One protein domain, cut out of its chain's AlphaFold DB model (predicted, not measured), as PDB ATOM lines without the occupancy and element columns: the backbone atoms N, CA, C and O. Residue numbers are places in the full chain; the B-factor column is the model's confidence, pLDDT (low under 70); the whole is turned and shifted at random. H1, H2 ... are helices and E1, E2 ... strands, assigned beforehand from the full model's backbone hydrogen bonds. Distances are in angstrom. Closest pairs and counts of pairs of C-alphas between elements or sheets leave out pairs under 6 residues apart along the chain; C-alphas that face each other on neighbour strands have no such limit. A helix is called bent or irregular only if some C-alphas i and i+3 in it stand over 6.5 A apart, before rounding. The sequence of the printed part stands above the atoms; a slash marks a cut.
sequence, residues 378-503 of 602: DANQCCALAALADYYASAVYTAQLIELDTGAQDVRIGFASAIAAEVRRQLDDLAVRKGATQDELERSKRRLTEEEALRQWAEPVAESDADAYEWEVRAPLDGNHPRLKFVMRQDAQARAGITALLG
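Overview. This is residues 378 to 503 of the 602 residues of the protein "GYF_2 domain-containing protein" of uncultured Stenotrophomonas sp (UniProt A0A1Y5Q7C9). Two long helices, H1 and H2, lie side by side and run opposite ways, and the strand hairpin E1 E2 that joins them extends past the end where H1 stops and H2 starts. H1 is the middle piece: the short helix H3 crosses it at residues 383 to 390, H5 packs about perpendicular on its residues 380 to 384, H4 and a second small hairpin, E3 E4, lie on its side away from H2, and a long loop, residues 461 to 485, swings from E3 toward the E1 E2 end and back to E4. The printed part has 126 residues, in the order H1 E1 E2 H2 H3 H4 E3 E4 H5, five named helices and four named strands in two antiparallel two-stranded sheets; its class is mostly helix. It is compact, with a radius of gyration of the C-alphas of 15.6 A, yet elongated in outline, spanning 50 by 29 by 19 A.

Along the chain. H1, residues 379 to 396, begins at C-alpha 379 (151.604, 207.328, 169.904) and is 24.4 A long; it is neither bent nor irregular, but only just: C-alphas 393 and 396 are 6.2 A apart. E1, residues 400 to 403, and E2, residues 409 to 412, measure 9.9 A and 9.4 A. H2, residues 415 to 433, is the longest helix at 27.1 A and starts at C-alpha 415 (142.123, 180.601, 163.453). H3, residues 438 to 448, is 15.2 A, and H4, residues 451 to 457, is 10.7 A. E3, residues 458 to 460, and E4, residues 486 to 488, measure 6.8 A and 6.7 A. H5, residues 492 to 502, is 15.4 A and ends at C-alpha 502 (160.619, 206.352, 164.254).

Arrangement. H1 and H2 touch at a shallow tilt of 16 degrees, opposite ways; their closest C-alphas, of Ala 389 and Arg 424, are 4.8 A apart. The hairpin E1 and E2 is antiparallel, with N 402 and O 410 at 2.9 A. H3 touches residues 383 to 390 of H1 at a steep tilt of 61 degrees, closest at the C-alphas of Ala 387 and Lys 445, 4.3 A. H5 touches residues 380 to 384 of H1, about perpendicular at 83 degrees, closest at the C-alphas of Asn 380 and Thr 499, 6.6 A. H4 touches H5 at a steep tilt of 46 degrees, with the C-alphas of Trp 457 and Ala 494 4.2 A apart. The helix packing is mostly crossed, helices meeting at large angles. In the antiparallel hairpin E3 and E4, N 459 and O 487 are 2.9 A apart; the closest C-alphas of E4 and H1, of Met 488 and Leu 385, are 7.1 A apart. H2 is apart from H4 and H5. H1, H2, H3 and H5 have every O i to N i+4 pair within hydrogen-bond range; H4 has 1 of 3, and 2 of 4 O i to N i+3 pairs.

Size, cuts and confidence. The two C-alphas farthest apart, of Thr 406 and Ala 492, are 53.5 A from each other. The printed part has no cut. The link from E3 to E4 is long, with 25 residues; the other links are tight. The mean pLDDT of the printed part is 92.9, and no printed residue is under 70.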
ATOM      1  N   ASP A 378     151.745 205.819 174.619       92.69
ATOM      2  CA  ASP A 378     151.879 206.970 173.730       92.69
ATOM      3  C   ASP A 378     151.767 206.570 172.241       92.69
ATOM      4  O   ASP A 378     151.675 205.389 171.891       92.69
ATOM      5  N   ALA A 379     151.754 207.559 171.342       92.50
ATOM      6  CA  ALA A 379     151.604 207.328 169.904       92.50
ATOM      7  C   ALA A 379     152.739 206.471 169.306       92.50
ATOM      8  O   ALA A 379     152.476 205.587 168.491       92.50
ATOM      9  N   ASN A 380     153.987 206.682 169.738       94.12
ATOM     10  CA  ASN A 380     155.147 205.939 169.237       94.12
ATOM     11  C   ASN A 380     155.102 204.480 169.698       94.12
ATOM     12  O   ASN A 380     155.360 203.568 168.912       94.12
ATOM     13  N   GLN A 381     154.737 204.250 170.958       95.25
ATOM     14  CA  GLN A 381     154.545 202.915 171.510       95.25
ATOM     15  C   GLN A 381     153.356 202.200 170.859       95.25
ATOM     16  O   GLN A 381     153.450 201.004 170.600       95.25
ATOM     17  N   CYS A 382     152.270 202.908 170.529       96.19
ATOM     18  CA  CYS A 382     151.163 202.330 169.763       96.19
ATOM     19  C   CYS A 382     151.608 201.910 168.355       96.19
ATOM     20  O   CYS A 382     151.289 200.803 167.930       96.19
ATOM     21  N   CYS A 383     152.392 202.739 167.656       96.56
ATOM     22  CA  CYS A 383     152.985 202.374 166.366       96.56
ATOM     23  C   CYS A 383     153.908 201.152 166.475       96.56
ATOM     24  O   CYS A 383     153.871 200.279 165.610       96.56
ATOM     25  N   ALA A 384     154.711 201.062 167.539       97.12
ATOM     26  CA  ALA A 384     155.561 199.901 167.785       97.12
ATOM     27  C   ALA A 384     154.749 198.635 168.075       97.12
ATOM     28  O   ALA A 384     155.022 197.583 167.503       97.12
ATOM     29  N   LEU A 385     153.704 198.733 168.896       97.94
ATOM     30  CA  LEU A 385     152.824 197.604 169.183       97.94
ATOM     31  C   LEU A 385     152.043 197.152 167.935       97.94
ATOM     32  O   LEU A 385     151.905 195.953 167.703       97.94
ATOM     33  N   ALA A 386     151.595 198.085 167.091       97.88
ATOM     34  CA  ALA A 386     150.977 197.774 165.802       97.88
ATOM     35  C   ALA A 386     151.961 197.087 164.836       97.88
ATOM     36  O   ALA A 386     151.597 196.116 164.172       97.88
ATOM     37  N   ALA A 387     153.228 197.519 164.810       97.88
ATOM     38  CA  ALA A 387     154.293 196.831 164.077       97.88
ATOM     39  C   ALA A 387     154.540 195.410 164.609       97.88
ATOM     40  O   ALA A 387     154.671 194.474 163.823       97.88
ATOM     41  N   LEU A 388     154.524 195.216 165.933       98.19
ATOM     42  CA  LEU A 388     154.629 193.888 166.543       98.19
ATOM     43  C   LEU A 388     153.466 192.978 166.135       98.19
ATOM     44  O   LEU A 388     153.666 191.800 165.847       98.19
ATOM     45  N   ALA A 389     152.249 193.517 166.086       98.25
ATOM     46  CA  ALA A 389     151.078 192.771 165.648       98.25
ATOM     47  C   ALA A 389     151.126 192.419 164.157       98.25
ATOM     48  O   ALA A 389     150.736 191.310 163.781       98.25
ATOM     49  N   ASP A 390     151.660 193.307 163.315       97.69
ATOM     50  CA  ASP A 390     151.921 192.995 161.909       97.69
ATOM     51  C   ASP A 390     152.979 191.896 161.749       97.69
ATOM     52  O   ASP A 390     152.778 190.960 160.972       97.69
ATOM     53  N   TYR A 391     154.039 191.914 162.564       97.00
ATOM     54  CA  TYR A 391     155.004 190.813 162.640       97.00
ATOM     55  C   TYR A 391     154.338 189.491 163.060       97.00
ATOM     56  O   TYR A 391     154.560 188.456 162.433       97.00
ATOM     57  N   TYR A 392     153.458 189.495 164.068       97.62
ATOM     58  CA  TYR A 392     152.739 188.279 164.471       97.62
ATOM     59  C   TYR A 392     151.858 187.730 163.341       97.62
ATOM     60  O   TYR A 392     151.823 186.520 163.130       97.62
ATOM     61  N   ALA A 393     151.166 188.595 162.598       95.94
ATOM     62  CA  ALA A 393     150.313 188.179 161.487       95.94
ATOM     63  C   ALA A 393     151.114 187.665 160.273       95.94
ATOM     64  O   ALA A 393     150.664 186.751 159.579       95.94
ATOM     65  N   SER A 394     152.290 188.242 160.009       93.44
ATOM     66  CA  SER A 394     153.082 187.964 158.803       93.44
ATOM     67  C   SER A 394     154.175 186.909 158.987       93.44
ATOM     68  O   SER A 394     154.460 186.193 158.025       93.44
ATOM     69  N   ALA A 395     154.738 186.762 160.191       93.00
ATOM     70  CA  ALA A 395     155.869 185.872 160.480       93.00
ATOM     71  C   ALA A 395     155.547 184.744 161.479       93.00
ATOM     72  O   ALA A 395     156.043 183.630 161.319       93.00
ATOM     73  N   VAL A 396     154.720 185.000 162.502       95.25
ATOM     74  CA  VAL A 396     154.400 183.988 163.534       95.25
ATOM     75  C   VAL A 396     153.224 183.110 163.105       95.25
ATOM     76  O   VAL A 396     153.309 181.882 163.113       95.25
ATOM     77  N   TYR A 397     152.125 183.746 162.701       96.69
ATOM     78  CA  TYR A 397     150.862 183.106 162.339       96.69
ATOM     79  C   TYR A 397     150.551 183.231 160.846       96.69
ATOM     80  O   TYR A 397     149.394 183.387 160.450       96.69
ATOM     81  N   THR A 398     151.580 183.148 160.003       94.94
ATOM     82  CA  THR A 398     151.450 183.223 158.545       94.94
ATOM     83  C   THR A 398     150.500 182.144 158.025       94.94
ATOM     84  O   THR A 398     150.660 180.963 158.335       94.94
ATOM     85  N   ALA A 399     149.531 182.534 157.197       94.31
ATOM     86  CA  ALA A 399     148.556 181.611 156.623       94.31
ATOM     87  C   ALA A 399     149.214 180.508 155.762       94.31
ATOM     88  O   ALA A 399     150.179 180.750 155.017       94.31
ATOM     89  N   GLN A 400     148.662 179.297 155.868       93.00
ATOM     90  CA  GLN A 400     149.043 178.128 155.072       93.00
ATOM     91  C   GLN A 400     148.740 178.343 153.583       93.00
ATOM     92  O   GLN A 400     147.808 179.065 153.223       93.00
ATOM     93  N   LEU A 401     149.527 177.697 152.723       92.12
ATOM     94  CA  LEU A 401     149.266 177.606 151.287       92.12
ATOM     95  C   LEU A 401     148.832 176.173 150.985       92.12
ATOM     96  O   LEU A 401     149.565 175.242 151.307       92.12
ATOM     97  N   ILE A 402     147.647 176.002 150.404       90.19
ATOM     98  CA  ILE A 402     147.162 174.701 149.938       90.19
ATOM     99  C   ILE A 402     147.333 174.648 148.428       90.19
ATOM    100  O   ILE A 402     146.892 175.551 147.723       90.19
ATOM    101  N   GLU A 403     147.942 173.578 147.938       91.81
ATOM    102  CA  GLU A 403     147.986 173.282 146.512       91.81
ATOM    103  C   GLU A 403     146.652 172.664 146.070       91.81
ATOM    104  O   GLU A 403     146.179 171.686 146.649       91.81
ATOM    105  N   LEU A 404     146.021 173.280 145.076       90.25
ATOM    106  CA  LEU A 404     144.814 172.782 144.430       90.25
ATOM    107  C   LEU A 404     145.174 171.727 143.380       90.25
ATOM    108  O   LEU A 404     146.290 171.708 142.864       90.25
ATOM    109  N   ASP A 405     144.189 170.936 142.952       90.81
ATOM    110  CA  ASP A 405     144.356 169.927 141.890       90.81
ATOM    111  C   ASP A 405     144.878 170.510 140.558       90.81
ATOM    112  O   ASP A 405     145.405 169.793 139.710       90.81
ATOM    113  N   THR A 406     144.738 171.823 140.360       90.69
ATOM    114  CA  THR A 406     145.243 172.561 139.194       90.69
ATOM    115  C   THR A 406     146.731 172.925 139.289       90.69
ATOM    116  O   THR A 406     147.267 173.496 138.339       90.69
ATOM    117  N   GLY A 407     147.389 172.652 140.422       88.31
ATOM    118  CA  GLY A 407     148.738 173.125 140.758       88.31
ATOM    119  C   GLY A 407     148.793 174.593 141.207       88.31
ATOM    120  O   GLY A 407     149.867 175.112 141.509       88.31
ATOM    121  N   ALA A 408     147.653 175.295 141.249       90.88
ATOM    122  CA  ALA A 408     147.569 176.631 141.836       90.88
ATOM    123  C   ALA A 408     147.626 176.552 143.369       90.88
ATOM    124  O   ALA A 408     147.178 175.572 143.958       90.88
ATOM    125  N   GLN A 409     148.149 177.592 144.019       92.94
ATOM    126  CA  GLN A 409     148.196 177.675 145.478       92.94
ATOM    127  C   GLN A 409     147.161 178.673 145.995       92.94
ATOM    128  O   GLN A 409     147.176 179.836 145.592       92.94
ATOM    129  N   ASP A 410     146.331 178.229 146.935       92.25
ATOM    130  CA  ASP A 410     145.352 179.056 147.637       92.25
ATOM    131  C   ASP A 410     145.774 179.313 149.084       92.25
ATOM    132  O   ASP A 410     146.351 178.461 149.765       92.25
ATOM    133  N   VAL A 411     145.455 180.509 149.583       93.31
ATOM    134  CA  VAL A 411     145.738 180.896 150.969       93.31
ATOM    135  C   VAL A 411     144.643 180.363 151.887       93.31
ATOM    136  O   VAL A 411     143.487 180.780 151.807       93.31
ATOM    137  N   ARG A 412     145.019 179.500 152.831       93.62
ATOM    138  CA  ARG A 412     144.135 179.023 153.899       93.62
ATOM    139  C   ARG A 412     144.389 179.808 155.176       93.62
ATOM    140  O   ARG A 412     145.411 179.636 155.839       93.62
ATOM    141  N   ILE A 413     143.421 180.637 155.548       94.06
ATOM    142  CA  ILE A 413     143.466 181.409 156.792       94.06
ATOM    143  C   ILE A 413     143.053 180.500 157.957       94.06
ATOM    144  O   ILE A 413     141.920 180.021 158.014       94.06
ATOM    145  N   GLY A 414     143.988 180.245 158.874       92.44
ATOM    146  CA  GLY A 414     143.732 179.548 160.134       92.44
ATOM    147  C   GLY A 414     143.096 180.449 161.195       92.44
ATOM    148  O   GLY A 414     143.012 181.667 161.028       92.44
ATOM    149  N   PHE A 415     142.690 179.861 162.323       93.31
ATOM    150  CA  PHE A 415     142.123 180.601 163.453       93.31
ATOM    151  C   PHE A 415     143.124 181.635 163.986       93.31
ATOM    152  O   PHE A 415     142.805 182.816 164.083       93.31
ATOM    153  N   ALA A 416     144.364 181.224 164.244       94.56
ATOM    154  CA  ALA A 416     145.403 182.109 164.763       94.56
ATOM    155  C   ALA A 416     145.755 183.240 163.799       94.56
ATOM    156  O   ALA A 416     145.920 184.379 164.225       94.56
ATOM    157  N   SER A 417     145.829 182.928 162.501       95.50
ATOM    158  CA  SER A 417     146.082 183.907 161.443       95.50
ATOM    159  C   SER A 417     144.979 184.963 161.393       95.50
ATOM    160  O   SER A 417     145.275 186.153 161.306       95.50
ATOM    161  N   ALA A 418     143.712 184.542 161.494       96.38
ATOM    162  CA  ALA A 418     142.572 185.453 161.522       96.38
ATOM    163  C   ALA A 418     142.607 186.367 162.757       96.38
ATOM    164  O   ALA A 418     142.466 187.582 162.622       96.38
ATOM    165  N   ILE A 419     142.856 185.811 163.949       97.81
ATOM    166  CA  ILE A 419     142.925 186.607 165.182       97.81
ATOM    167  C   ILE A 419     144.136 187.544 165.181       97.81
ATOM    168  O   ILE A 419     143.995 188.701 165.561       97.81
ATOM    169  N   ALA A 420     145.305 187.107 164.709       97.75
ATOM    170  CA  ALA A 420     146.482 187.970 164.596       97.75
ATOM    171  C   ALA A 420     146.245 189.143 163.626       97.75
ATOM    172  O   ALA A 420     146.611 190.278 163.929       97.75
ATOM    173  N   ALA A 421     145.575 188.896 162.494       97.38
ATOM    174  CA  ALA A 421     145.194 189.949 161.553       97.38
ATOM    175  C   ALA A 421     144.195 190.950 162.163       97.38
ATOM    176  O   ALA A 421     144.305 192.152 161.913       97.38
ATOM    177  N   GLU A 422     143.256 190.474 162.983       97.69
ATOM    178  CA  GLU A 422     142.306 191.326 163.704       97.69
ATOM    179  C   GLU A 422     142.988 192.138 164.818       97.69
ATOM    180  O   GLU A 422     142.735 193.335 164.935       97.69
ATOM    181  N   VAL A 423     143.913 191.541 165.584       98.38
ATOM    182  CA  VAL A 423     144.747 192.259 166.568       98.38
ATOM    183  C   VAL A 423     145.523 193.385 165.892       98.38
ATOM    184  O   VAL A 423     145.504 194.514 166.376       98.38
ATOM    185  N   ARG A 424     146.154 193.105 164.744       97.88
ATOM    186  CA  ARG A 424     146.839 194.128 163.947       97.88
ATOM    187  C   ARG A 424     145.895 195.270 163.579       97.88
ATOM    188  O   ARG A 424     146.219 196.421 163.840       97.88
ATOM    189  N   ARG A 425     144.718 194.962 163.024       97.88
ATOM    190  CA  ARG A 425     143.729 195.977 162.627       97.88
ATOM    191  C   ARG A 425     143.298 196.852 163.810       97.88
ATOM    192  O   ARG A 425     143.212 198.067 163.676       97.88
ATOM    193  N   GLN A 426     143.058 196.251 164.974       97.38
ATOM    194  CA  GLN A 426     142.680 196.986 166.184       97.38
ATOM    195  C   GLN A 426     143.792 197.915 166.682       97.38
ATOM    196  O   GLN A 426     143.509 199.020 167.143       97.38
ATOM    197  N   LEU A 427     145.049 197.478 166.599       98.12
ATOM    198  CA  LEU A 427     146.194 198.281 167.022       98.12
ATOM    199  C   LEU A 427     146.538 199.386 166.019       98.12
ATOM    200  O   LEU A 427     146.955 200.461 166.442       98.12
ATOM    201  N   ASP A 428     146.284 199.169 164.729       97.56
ATOM    202  CA  ASP A 428     146.330 200.223 163.714       97.56
ATOM    203  C   ASP A 428     145.323 201.333 164.047       97.56
ATOM    204  O   ASP A 428     145.691 202.506 164.153       97.56
ATOM    205  N   ASP A 429     144.065 200.954 164.307       97.38
ATOM    206  CA  ASP A 429     143.009 201.887 164.711       97.38
ATOM    207  C   ASP A 429     143.384 202.631 166.009       97.38
ATOM    208  O   ASP A 429     143.127 203.832 166.142       97.38
ATOM    209  N   LEU A 430     144.005 201.941 166.974       96.81
ATOM    210  CA  LEU A 430     144.466 202.539 168.230       96.81
ATOM    211  C   LEU A 430     145.596 203.553 168.003       96.81
ATOM    212  O   LEU A 430     145.526 204.656 168.545       96.81
ATOM    213  N   ALA A 431     146.601 203.217 167.191       96.38
ATOM    214  CA  ALA A 431     147.710 204.114 166.874       96.38
ATOM    215  C   ALA A 431     147.214 205.401 166.200       96.38
ATOM    216  O   ALA A 431     147.613 206.500 166.594       96.38
ATOM    217  N   VAL A 432     146.270 205.279 165.260       96.38
ATOM    218  CA  VAL A 432     145.644 206.435 164.607       96.38
ATOM    219  C   VAL A 432     144.860 207.285 165.608       96.38
ATOM    220  O   VAL A 432     145.021 208.505 165.648       96.38
ATOM    221  N   ARG A 433     144.063 206.665 166.491       96.25
ATOM    222  CA  ARG A 433     143.332 207.383 167.556       96.25
ATOM    223  C   ARG A 433     144.257 208.104 168.537       96.25
ATOM    224  O   ARG A 433     143.882 209.148 169.064       96.25
ATOM    225  N   LYS A 434     145.446 207.554 168.787       94.94
ATOM    226  CA  LYS A 434     146.473 208.121 169.673       94.94
ATOM    227  C   LYS A 434     147.340 209.190 168.995       94.94
ATOM    228  O   LYS A 434     148.162 209.801 169.674       94.94
ATOM    229  N   GLY A 435     147.118 209.467 167.707       92.38
ATOM    230  CA  GLY A 435     147.684 210.617 166.997       92.38
ATOM    231  C   GLY A 435     148.638 210.288 165.847       92.38
ATOM    232  O   GLY A 435     149.183 211.222 165.266       92.38
ATOM    233  N   ALA A 436     148.845 209.014 165.502       93.12
ATOM    234  CA  ALA A 436     149.654 208.641 164.341       93.12
ATOM    235  C   ALA A 436     148.885 208.846 163.026       93.12
ATOM    236  O   ALA A 436     147.697 208.537 162.919       93.12
ATOM    237  N   THR A 437     149.564 209.316 161.984       93.88
ATOM    238  CA  THR A 437     149.008 209.293 160.622       93.88
ATOM    239  C   THR A 437     149.158 207.904 159.993       93.88
ATOM    240  O   THR A 437     150.050 207.135 160.355       93.88
ATOM    241  N   GLN A 438     148.328 207.585 158.993       93.19
ATOM    242  CA  GLN A 438     148.423 206.302 158.282       93.19
ATOM    243  C   GLN A 438     149.810 206.097 157.644       93.19
ATOM    244  O   GLN A 438     150.372 205.005 157.706       93.19
ATOM    245  N   ASP A 439     150.400 207.158 157.086       92.38
ATOM    246  CA  ASP A 439     151.728 207.103 156.468       92.38
ATOM    247  C   ASP A 439     152.849 206.915 157.497       92.38
ATOM    248  O   ASP A 439     153.874 206.294 157.204       92.38
ATOM    249  N   GLU A 440     152.707 207.469 158.703       91.44
ATOM    250  CA  GLU A 440     153.629 207.200 159.812       91.44
ATOM    251  C   GLU A 440     153.514 205.758 160.282       91.44
ATOM    252  O   GLU A 440     154.542 205.106 160.449       91.44
ATOM    253  N   LEU A 441     152.298 205.236 160.424       94.00
ATOM    254  CA  LEU A 441     152.056 203.859 160.837       94.00
ATOM    255  C   LEU A 441     152.655 202.851 159.843       94.00
ATOM    256  O   LEU A 441     153.424 201.977 160.237       94.00
ATOM    257  N   GLU A 442     152.406 203.014 158.542       94.75
ATOM    258  CA  GLU A 442     152.950 202.119 157.506       94.75
ATOM    259  C   GLU A 442     154.474 202.240 157.342       94.75
ATOM    260  O   GLU A 442     155.159 201.284 156.960       94.75
ATOM    261  N   ARG A 443     155.056 203.413 157.620       93.31
ATOM    262  CA  ARG A 443     156.519 203.554 157.720       93.31
ATOM    263  C   ARG A 443     157.061 202.882 158.981       93.31
ATOM    264  O   ARG A 443     158.106 202.240 158.911       93.31
ATOM    265  N   SER A 444     156.351 203.009 160.099       93.06
ATOM    266  CA  SER A 444     156.713 202.417 161.389       93.06
ATOM    267  C   SER A 444     156.746 200.901 161.303       93.06
ATOM    268  O   SER A 444     157.761 200.316 161.663       93.06
ATOM    269  N   LYS A 445     155.698 200.273 160.749       95.25
ATOM    270  CA  LYS A 445     155.640 198.821 160.526       95.25
ATOM    271  C   LYS A 445     156.860 198.338 159.755       95.25
ATOM    272  O   LYS A 445     157.638 197.563 160.291       95.25
ATOM    273  N   ARG A 446     157.101 198.900 158.565       93.62
ATOM    274  CA  ARG A 446     158.240 198.519 157.716       93.62
ATOM    275  C   ARG A 446     159.585 198.593 158.439       93.62
ATOM    276  O   ARG A 446     160.369 197.670 158.300       93.62
ATOM    277  N   ARG A 447     159.841 199.661 159.205       93.94
ATOM    278  CA  ARG A 447     161.128 199.859 159.898       93.94
ATOM    279  C   ARG A 447     161.264 199.022 161.167       93.94
ATOM    280  O   ARG A 447     162.342 198.521 161.451       93.94
ATOM    281  N   LEU A 448     160.204 198.908 161.964       95.00
ATOM    282  CA  LEU A 448     160.266 198.271 163.282       95.00
ATOM    283  C   LEU A 448     160.199 196.741 163.218       95.00
ATOM    284  O   LEU A 448     160.593 196.100 164.191       95.00
ATOM    285  N   THR A 449     159.733 196.159 162.107       93.75
ATOM    286  CA  THR A 449     159.715 194.702 161.896       93.75
ATOM    287  C   THR A 449     160.998 194.146 161.272       93.75
ATOM    288  O   THR A 449     161.117 192.930 161.141       93.75
ATOM    289  N   GLU A 450     161.955 194.992 160.874       92.25
ATOM    290  CA  GLU A 450     163.287 194.536 160.445       92.25
ATOM    291  C   GLU A 450     163.988 193.821 161.609       92.25
ATOM    292  O   GLU A 450     163.922 194.289 162.743       92.25
ATOM    293  N   GLU A 451     164.667 192.694 161.363       86.25
ATOM    294  CA  GLU A 451     165.152 191.818 162.444       86.25
ATOM    295  C   GLU A 451     166.078 192.535 163.445       86.25
ATOM    296  O   GLU A 451     165.918 192.398 164.662       86.25
ATOM    297  N   GLU A 452     167.020 193.338 162.946       88.81
ATOM    298  CA  GLU A 452     167.927 194.121 163.790       88.81
ATOM    299  C   GLU A 452     167.186 195.199 164.586       88.81
ATOM    300  O   GLU A 452     167.501 195.428 165.754       88.81
ATOM    301  N   ALA A 453     166.192 195.852 163.976       93.00
ATOM    302  CA  ALA A 453     165.383 196.874 164.629       93.00
ATOM    303  C   ALA A 453     164.482 196.252 165.702       93.00
ATOM    304  O   ALA A 453     164.445 196.744 166.826       93.00
ATOM    305  N   LEU A 454     163.821 195.135 165.399       93.25
ATOM    306  CA  LEU A 454     162.927 194.423 166.310       93.25
ATOM    307  C   LEU A 454     163.643 194.053 167.616       93.25
ATOM    308  O   LEU A 454     163.126 194.309 168.700       93.25
ATOM    309  N   ARG A 455     164.879 193.544 167.540       93.12
ATOM    310  CA  ARG A 455     165.680 193.181 168.728       93.12
ATOM    311  C   ARG A 455     166.114 194.392 169.571       93.12
ATOM    312  O   ARG A 455     166.383 194.245 170.767       93.12
ATOM    313  N   GLN A 456     166.140 195.601 169.004       93.94
ATOM    314  CA  GLN A 456     166.499 196.819 169.745       93.94
ATOM    315  C   GLN A 456     165.431 197.251 170.747       93.94
ATOM    316  O   GLN A 456     165.778 197.923 171.717       93.94
ATOM    317  N   TRP A 457     164.167 196.858 170.573       95.69
ATOM    318  CA  TRP A 457     163.063 197.287 171.445       95.69
ATOM    319  C   TRP A 457     162.136 196.152 171.907       95.69
ATOM    320  O   TRP A 457     161.389 196.333 172.868       95.69
ATOM    321  N   ALA A 458     162.219 194.974 171.292       97.12
ATOM    322  CA  ALA A 458     161.483 193.780 171.682       97.12
ATOM    323  C   ALA A 458     162.428 192.625 172.062       97.12
ATOM    324  O   ALA A 458     163.603 192.604 171.695       97.12
ATOM    325  N   GLU A 459     161.925 191.662 172.829       96.25
ATOM    326  CA  GLU A 459     162.651 190.449 173.227       96.25
ATOM    327  C   GLU A 459     161.973 189.203 172.637       96.25
ATOM    328  O   GLU A 459     160.743 189.115 172.679       96.25
ATOM    329  N   PRO A 460     162.726 188.237 172.077       96.00
ATOM    330  CA  PRO A 460     162.145 186.993 171.594       96.00
ATOM    331  C   PRO A 460     161.656 186.126 172.756       96.00
ATOM    332  O   PRO A 460     162.357 185.893 173.739       96.00
ATOM    333  N   VAL A 461     160.468 185.560 172.601       96.19
ATOM    334  CA  VAL A 461     159.927 184.548 173.501       96.19
ATOM    335  C   VAL A 461     160.497 183.197 173.074       96.19
ATOM    336  O   VAL A 461     160.070 182.624 172.071       96.19
ATOM    337  N   ALA A 462     161.480 182.695 173.822       91.25
ATOM    338  CA  ALA A 462     162.152 181.430 173.523       91.25
ATOM    339  C   ALA A 462     161.161 180.264 173.344       91.25
ATOM    340  O   ALA A 462     160.166 180.181 174.062       91.25
ATOM    341  N   GLU A 463     161.438 179.368 172.389       90.38
ATOM    342  CA  GLU A 463     160.656 178.146 172.107       90.38
ATOM    343  C   GLU A 463     159.172 178.377 171.751       90.38
ATOM    344  O   GLU A 463     158.354 177.456 171.834       90.38
ATOM    345  N   SER A 464     158.773 179.607 171.416       94.56
ATOM    346  CA  SER A 464     157.378 179.933 171.074       94.56
ATOM    347  C   SER A 464     156.972 179.522 169.656       94.56
ATOM    348  O   SER A 464     155.785 179.495 169.341       94.56
ATOM    349  N   ASP A 465     157.928 179.130 168.816       92.00
ATOM    350  CA  ASP A 465     157.707 178.592 167.471       92.00
ATOM    351  C   ASP A 465     156.904 177.276 167.476       92.00
ATOM    352  O   ASP A 465     156.179 176.990 166.515       92.00
ATOM    353  N   ALA A 466     156.977 176.534 168.589       89.75
ATOM    354  CA  ALA A 466     156.242 175.295 168.846       89.75
ATOM    355  C   ALA A 466     154.774 175.504 169.281       89.75
ATOM    356  O   ALA A 466     154.025 174.532 169.424       89.75
ATOM    357  N   ASP A 467     154.348 176.749 169.528       92.44
ATOM    358  CA  ASP A 467     153.001 177.033 170.040       92.44
ATOM    359  C   ASP A 467     151.913 176.863 168.981       92.44
ATOM    360  O   ASP A 467     150.820 176.369 169.275       92.44
ATOM    361  N   ALA A 468     152.206 177.296 167.757       89.75
ATOM    362  CA  ALA A 468     151.257 177.280 166.660       89.75
ATOM    363  C   ALA A 468     151.157 175.878 166.041       89.75
ATOM    364  O   ALA A 468     152.152 175.162 165.918       89.75
ATOM    365  N   TYR A 469     149.955 175.477 165.621       90.44
ATOM    366  CA  TYR A 469     149.765 174.174 164.989       90.44
ATOM    367  C   TYR A 469     150.453 174.120 163.622       90.44
ATOM    368  O   TYR A 469     150.202 174.961 162.762       90.44
ATOM    369  N   GLU A 470     151.262 173.088 163.390       88.44
ATOM    370  CA  GLU A 470     151.996 172.893 162.128       88.44
ATOM    371  C   GLU A 470     151.075 172.885 160.897       88.44
ATOM    372  O   GLU A 470     151.427 173.431 159.857       88.44
ATOM    373  N   TRP A 471     149.868 172.326 161.028       88.81
ATOM    374  CA  TRP A 471     148.872 172.265 159.953       88.81
ATOM    375  C   TRP A 471     148.108 173.581 159.725       88.81
ATOM    376  O   TRP A 471     147.412 173.716 158.721       88.81
ATOM    377  N   GLU A 472     148.172 174.532 160.660       90.56
ATOM    378  CA  GLU A 472     147.394 175.779 160.617       90.56
ATOM    379  C   GLU A 472     148.183 176.926 159.985       90.56
ATOM    380  O   GLU A 472     147.629 177.746 159.253       90.56
ATOM    381  N   VAL A 473     149.478 176.977 160.279       92.06
ATOM    382  CA  VAL A 473     150.365 178.085 159.928       92.06
ATOM    383  C   VAL A 473     151.528 177.593 159.084       92.06
ATOM    384  O   VAL A 473     151.986 176.462 159.233       92.06
ATOM    385  N   ARG A 474     152.008 178.443 158.179       91.38
ATOM    386  CA  ARG A 474     153.109 178.115 157.271       91.38
ATOM    387  C   ARG A 474     154.369 177.757 158.056       91.38
ATOM    388  O   ARG A 474     154.690 178.435 159.031       91.38
ATOM    389  N   ALA A 475     155.080 176.718 157.624       86.06
ATOM    390  CA  ALA A 475     156.370 176.346 158.198       86.06
ATOM    391  C   ALA A 475     157.367 177.528 158.162       86.06
ATOM    392  O   ALA A 475     157.254 178.385 157.277       86.06
ATOM    393  N   PRO A 476     158.323 177.596 159.111       83.69
ATOM    394  CA  PRO A 476     159.417 178.561 159.031       83.69
ATOM    395  C   PRO A 476     160.176 178.415 157.704       83.69
ATOM    396  O   PRO A 476     160.206 177.336 157.113       83.69
ATOM    397  N   LEU A 477     160.786 179.511 157.247       75.94
ATOM    398  CA  LEU A 477     161.555 179.543 155.998       75.94
ATOM    399  C   LEU A 477     162.718 178.542 156.022       75.94
ATOM    400  O   LEU A 477     162.960 177.853 155.032       75.94
ATOM    401  N   ASP A 478     163.404 178.442 157.160       77.38
ATOM    402  CA  ASP A 478     164.426 177.441 157.448       77.38
ATOM    403  C   ASP A 478     164.552 177.221 158.974       77.38
ATOM    404  O   ASP A 478     163.910 177.903 159.775       77.38
ATOM    405  N   GLY A 479     165.378 176.255 159.389       70.88
ATOM    406  CA  GLY A 479     165.598 175.943 160.808       70.88
ATOM    407  C   GLY A 479     166.367 177.010 161.601       70.88
ATOM    408  O   GLY A 479     166.390 176.939 162.827       70.88
ATOM    409  N   ASN A 480     166.976 177.994 160.933       77.19
ATOM    410  CA  ASN A 480     167.710 179.087 161.573       77.19
ATOM    411  C   ASN A 480     166.822 180.313 161.829       77.19
ATOM    412  O   ASN A 480     167.179 181.160 162.647       77.19
ATOM    413  N   HIS A 481     165.655 180.384 161.181       81.06
ATOM    414  CA  HIS A 481     164.674 181.456 161.336       81.06
ATOM    415  C   HIS A 481     163.351 180.907 161.906       81.06
ATOM    416  O   HIS A 481     162.343 180.814 161.193       81.06
ATOM    417  N   PRO A 482     163.326 180.523 163.199       88.69
ATOM    418  CA  PRO A 482     162.105 180.078 163.858       88.69
ATOM    419  C   PRO A 482     161.067 181.205 163.938       88.69
ATOM    420  O   PRO A 482     161.393 182.391 164.016       88.69
ATOM    421  N   ARG A 483     159.790 180.820 163.991       90.94
ATOM    422  CA  ARG A 483     158.635 181.730 164.099       90.94
ATOM    423  C   ARG A 483     158.428 182.206 165.537       90.94
ATOM    424  O   ARG A 483     157.390 181.952 166.149       90.94
ATOM    425  N   LEU A 484     159.454 182.821 166.110       94.44
ATOM    426  CA  LEU A 484     159.406 183.253 167.500       94.44
ATOM    427  C   LEU A 484     158.454 184.432 167.657       94.44
ATOM    428  O   LEU A 484     158.484 185.395 166.899       94.44
ATOM    429  N   LYS A 485     157.642 184.380 168.703       97.00
ATOM    430  CA  LYS A 485     156.938 185.546 169.226       97.00
ATOM    431  C   LYS A 485     157.933 186.519 169.837       97.00
ATOM    432  O   LYS A 485     158.975 186.115 170.344       97.00
ATOM    433  N   PHE A 486     157.558 187.789 169.868       97.62
ATOM    434  CA  PHE A 486     158.319 188.847 170.525       97.62
ATOM    435  C   PHE A 486     157.443 189.607 171.519       97.62
ATOM    436  O   PHE A 486     156.243 189.769 171.292       97.62
ATOM    437  N   VAL A 487     158.045 190.071 172.610       97.88
ATOM    438  CA  VAL A 487     157.426 190.953 173.605       97.88
ATOM    439  C   VAL A 487     158.023 192.351 173.490       97.88
ATOM    440  O   VAL A 487     159.243 192.499 173.423       97.88
ATOM    441  N   MET A 488     157.183 193.386 173.473       97.62
ATOM    442  CA  MET A 488     157.621 194.776 173.542       97.62
ATOM    443  C   MET A 488     158.184 195.052 174.936       97.62
ATOM    444  O   MET A 488     157.462 194.971 175.932       97.62
ATOM    445  N   ARG A 489     159.469 195.405 175.022       95.81
ATOM    446  CA  ARG A 489     160.068 195.723 176.316       95.81
ATOM    447  C   ARG A 489     159.573 197.085 176.795       95.81
ATOM    448  O   ARG A 489     159.501 198.047 176.034       95.81
ATOM    449  N   GLN A 490     159.245 197.163 178.080       90.00
ATOM    450  CA  GLN A 490     158.666 198.365 178.690       90.00
ATOM    451  C   GLN A 490     159.715 199.304 179.304       90.00
ATOM    452  O   GLN A 490     159.363 200.350 179.852       90.00
ATOM    453  N   ASP A 491     160.995 198.937 179.227       93.31
ATOM    454  CA  ASP A 491     162.107 199.696 179.789       93.31
ATOM    455  C   ASP A 491     162.411 200.993 179.008       93.31
ATOM    456  O   ASP A 491     161.997 201.195 177.863       93.31
ATOM    457  N   ALA A 492     163.146 201.907 179.646       92.06
ATOM    458  CA  ALA A 492     163.469 203.208 179.063       92.06
ATOM    459  C   ALA A 492     164.337 203.107 177.794       92.06
ATOM    460  O   ALA A 492     164.209 203.950 176.903       92.06
ATOM    461  N   GLN A 493     165.190 202.083 177.686       93.06
ATOM    462  CA  GLN A 493     166.054 201.880 176.524       93.06
ATOM    463  C   GLN A 493     165.228 201.473 175.301       93.06
ATOM    464  O   GLN A 493     165.438 202.018 174.220       93.06
ATOM    465  N   ALA A 494     164.255 200.578 175.467       93.00
ATOM    466  CA  ALA A 494     163.333 200.191 174.406       93.00
ATOM    467  C   ALA A 494     162.500 201.383 173.912       93.00
ATOM    468  O   ALA A 494     162.402 201.604 172.707       93.00
ATOM    469  N   ARG A 495     161.982 202.217 174.825       92.81
ATOM    470  CA  ARG A 495     161.232 203.442 174.472       92.81
ATOM    471  C   ARG A 495     162.082 204.450 173.693       92.81
ATOM    472  O   ARG A 495     161.623 205.017 172.696       92.81
ATOM    473  N   ALA A 496     163.327 204.657 174.122       90.69
ATOM    474  CA  ALA A 496     164.277 205.506 173.408       90.69
ATOM    475  C   ALA A 496     164.619 204.930 172.023       90.69
ATOM    476  O   ALA A 496     164.634 205.672 171.042       90.69
ATOM    477  N   GLY A 497     164.816 203.610 171.932       90.88
ATOM    478  CA  GLY A 497     165.056 202.894 170.680       90.88
ATOM    479  C   GLY A 497     163.908 203.052 169.683       90.88
ATOM    480  O   GLY A 497     164.148 203.446 168.545       90.88
ATOM    481  N   ILE A 498     162.660 202.851 170.123       93.50
ATOM    482  CA  ILE A 498     161.459 203.083 169.301       93.50
ATOM    483  C   ILE A 498     161.446 204.524 168.784       93.50
ATOM    484  O   ILE A 498     161.305 204.751 167.587       93.50
ATOM    485  N   THR A 499     161.650 205.508 169.661       91.50
ATOM    486  CA  THR A 499     161.623 206.928 169.272       91.50
ATOM    487  C   THR A 499     162.702 207.259 168.235       91.50
ATOM    488  O   THR A 499     162.417 207.927 167.239       91.50
ATOM    489  N   ALA A 500     163.923 206.748 168.416       90.69
ATOM    490  CA  ALA A 500     165.020 206.935 167.469       90.69
ATOM    491  C   ALA A 500     164.725 206.272 166.110       90.69
ATOM    492  O   ALA A 500     164.913 206.887 165.056       90.69
ATOM    493  N   LEU A 501     164.197 205.043 166.128       90.88
ATOM    494  CA  LEU A 501     163.810 204.294 164.932       90.88
ATOM    495  C   LEU A 501     162.624 204.926 164.201       90.88
ATOM    496  O   LEU A 501     162.541 204.805 162.986       90.88
ATOM    497  N   LEU A 502     161.737 205.643 164.885       88.50
ATOM    498  CA  LEU A 502     160.619 206.352 164.254       88.50
ATOM    499  C   LEU A 502     160.982 207.764 163.764       88.50
ATOM    500  O   LEU A 502     160.183 208.402 163.083       88.50
ATOM    501  N   GLY A 503     162.216 208.222 164.001       74.75
ATOM    502  CA  GLY A 503     162.710 209.518 163.521       74.75
ATOM    503  C   GLY A 503     162.485 210.686 164.487       74.75
ATOM    504  O   GLY A 503     162.608 211.844 164.085       74.75
TER     505      GLY A 503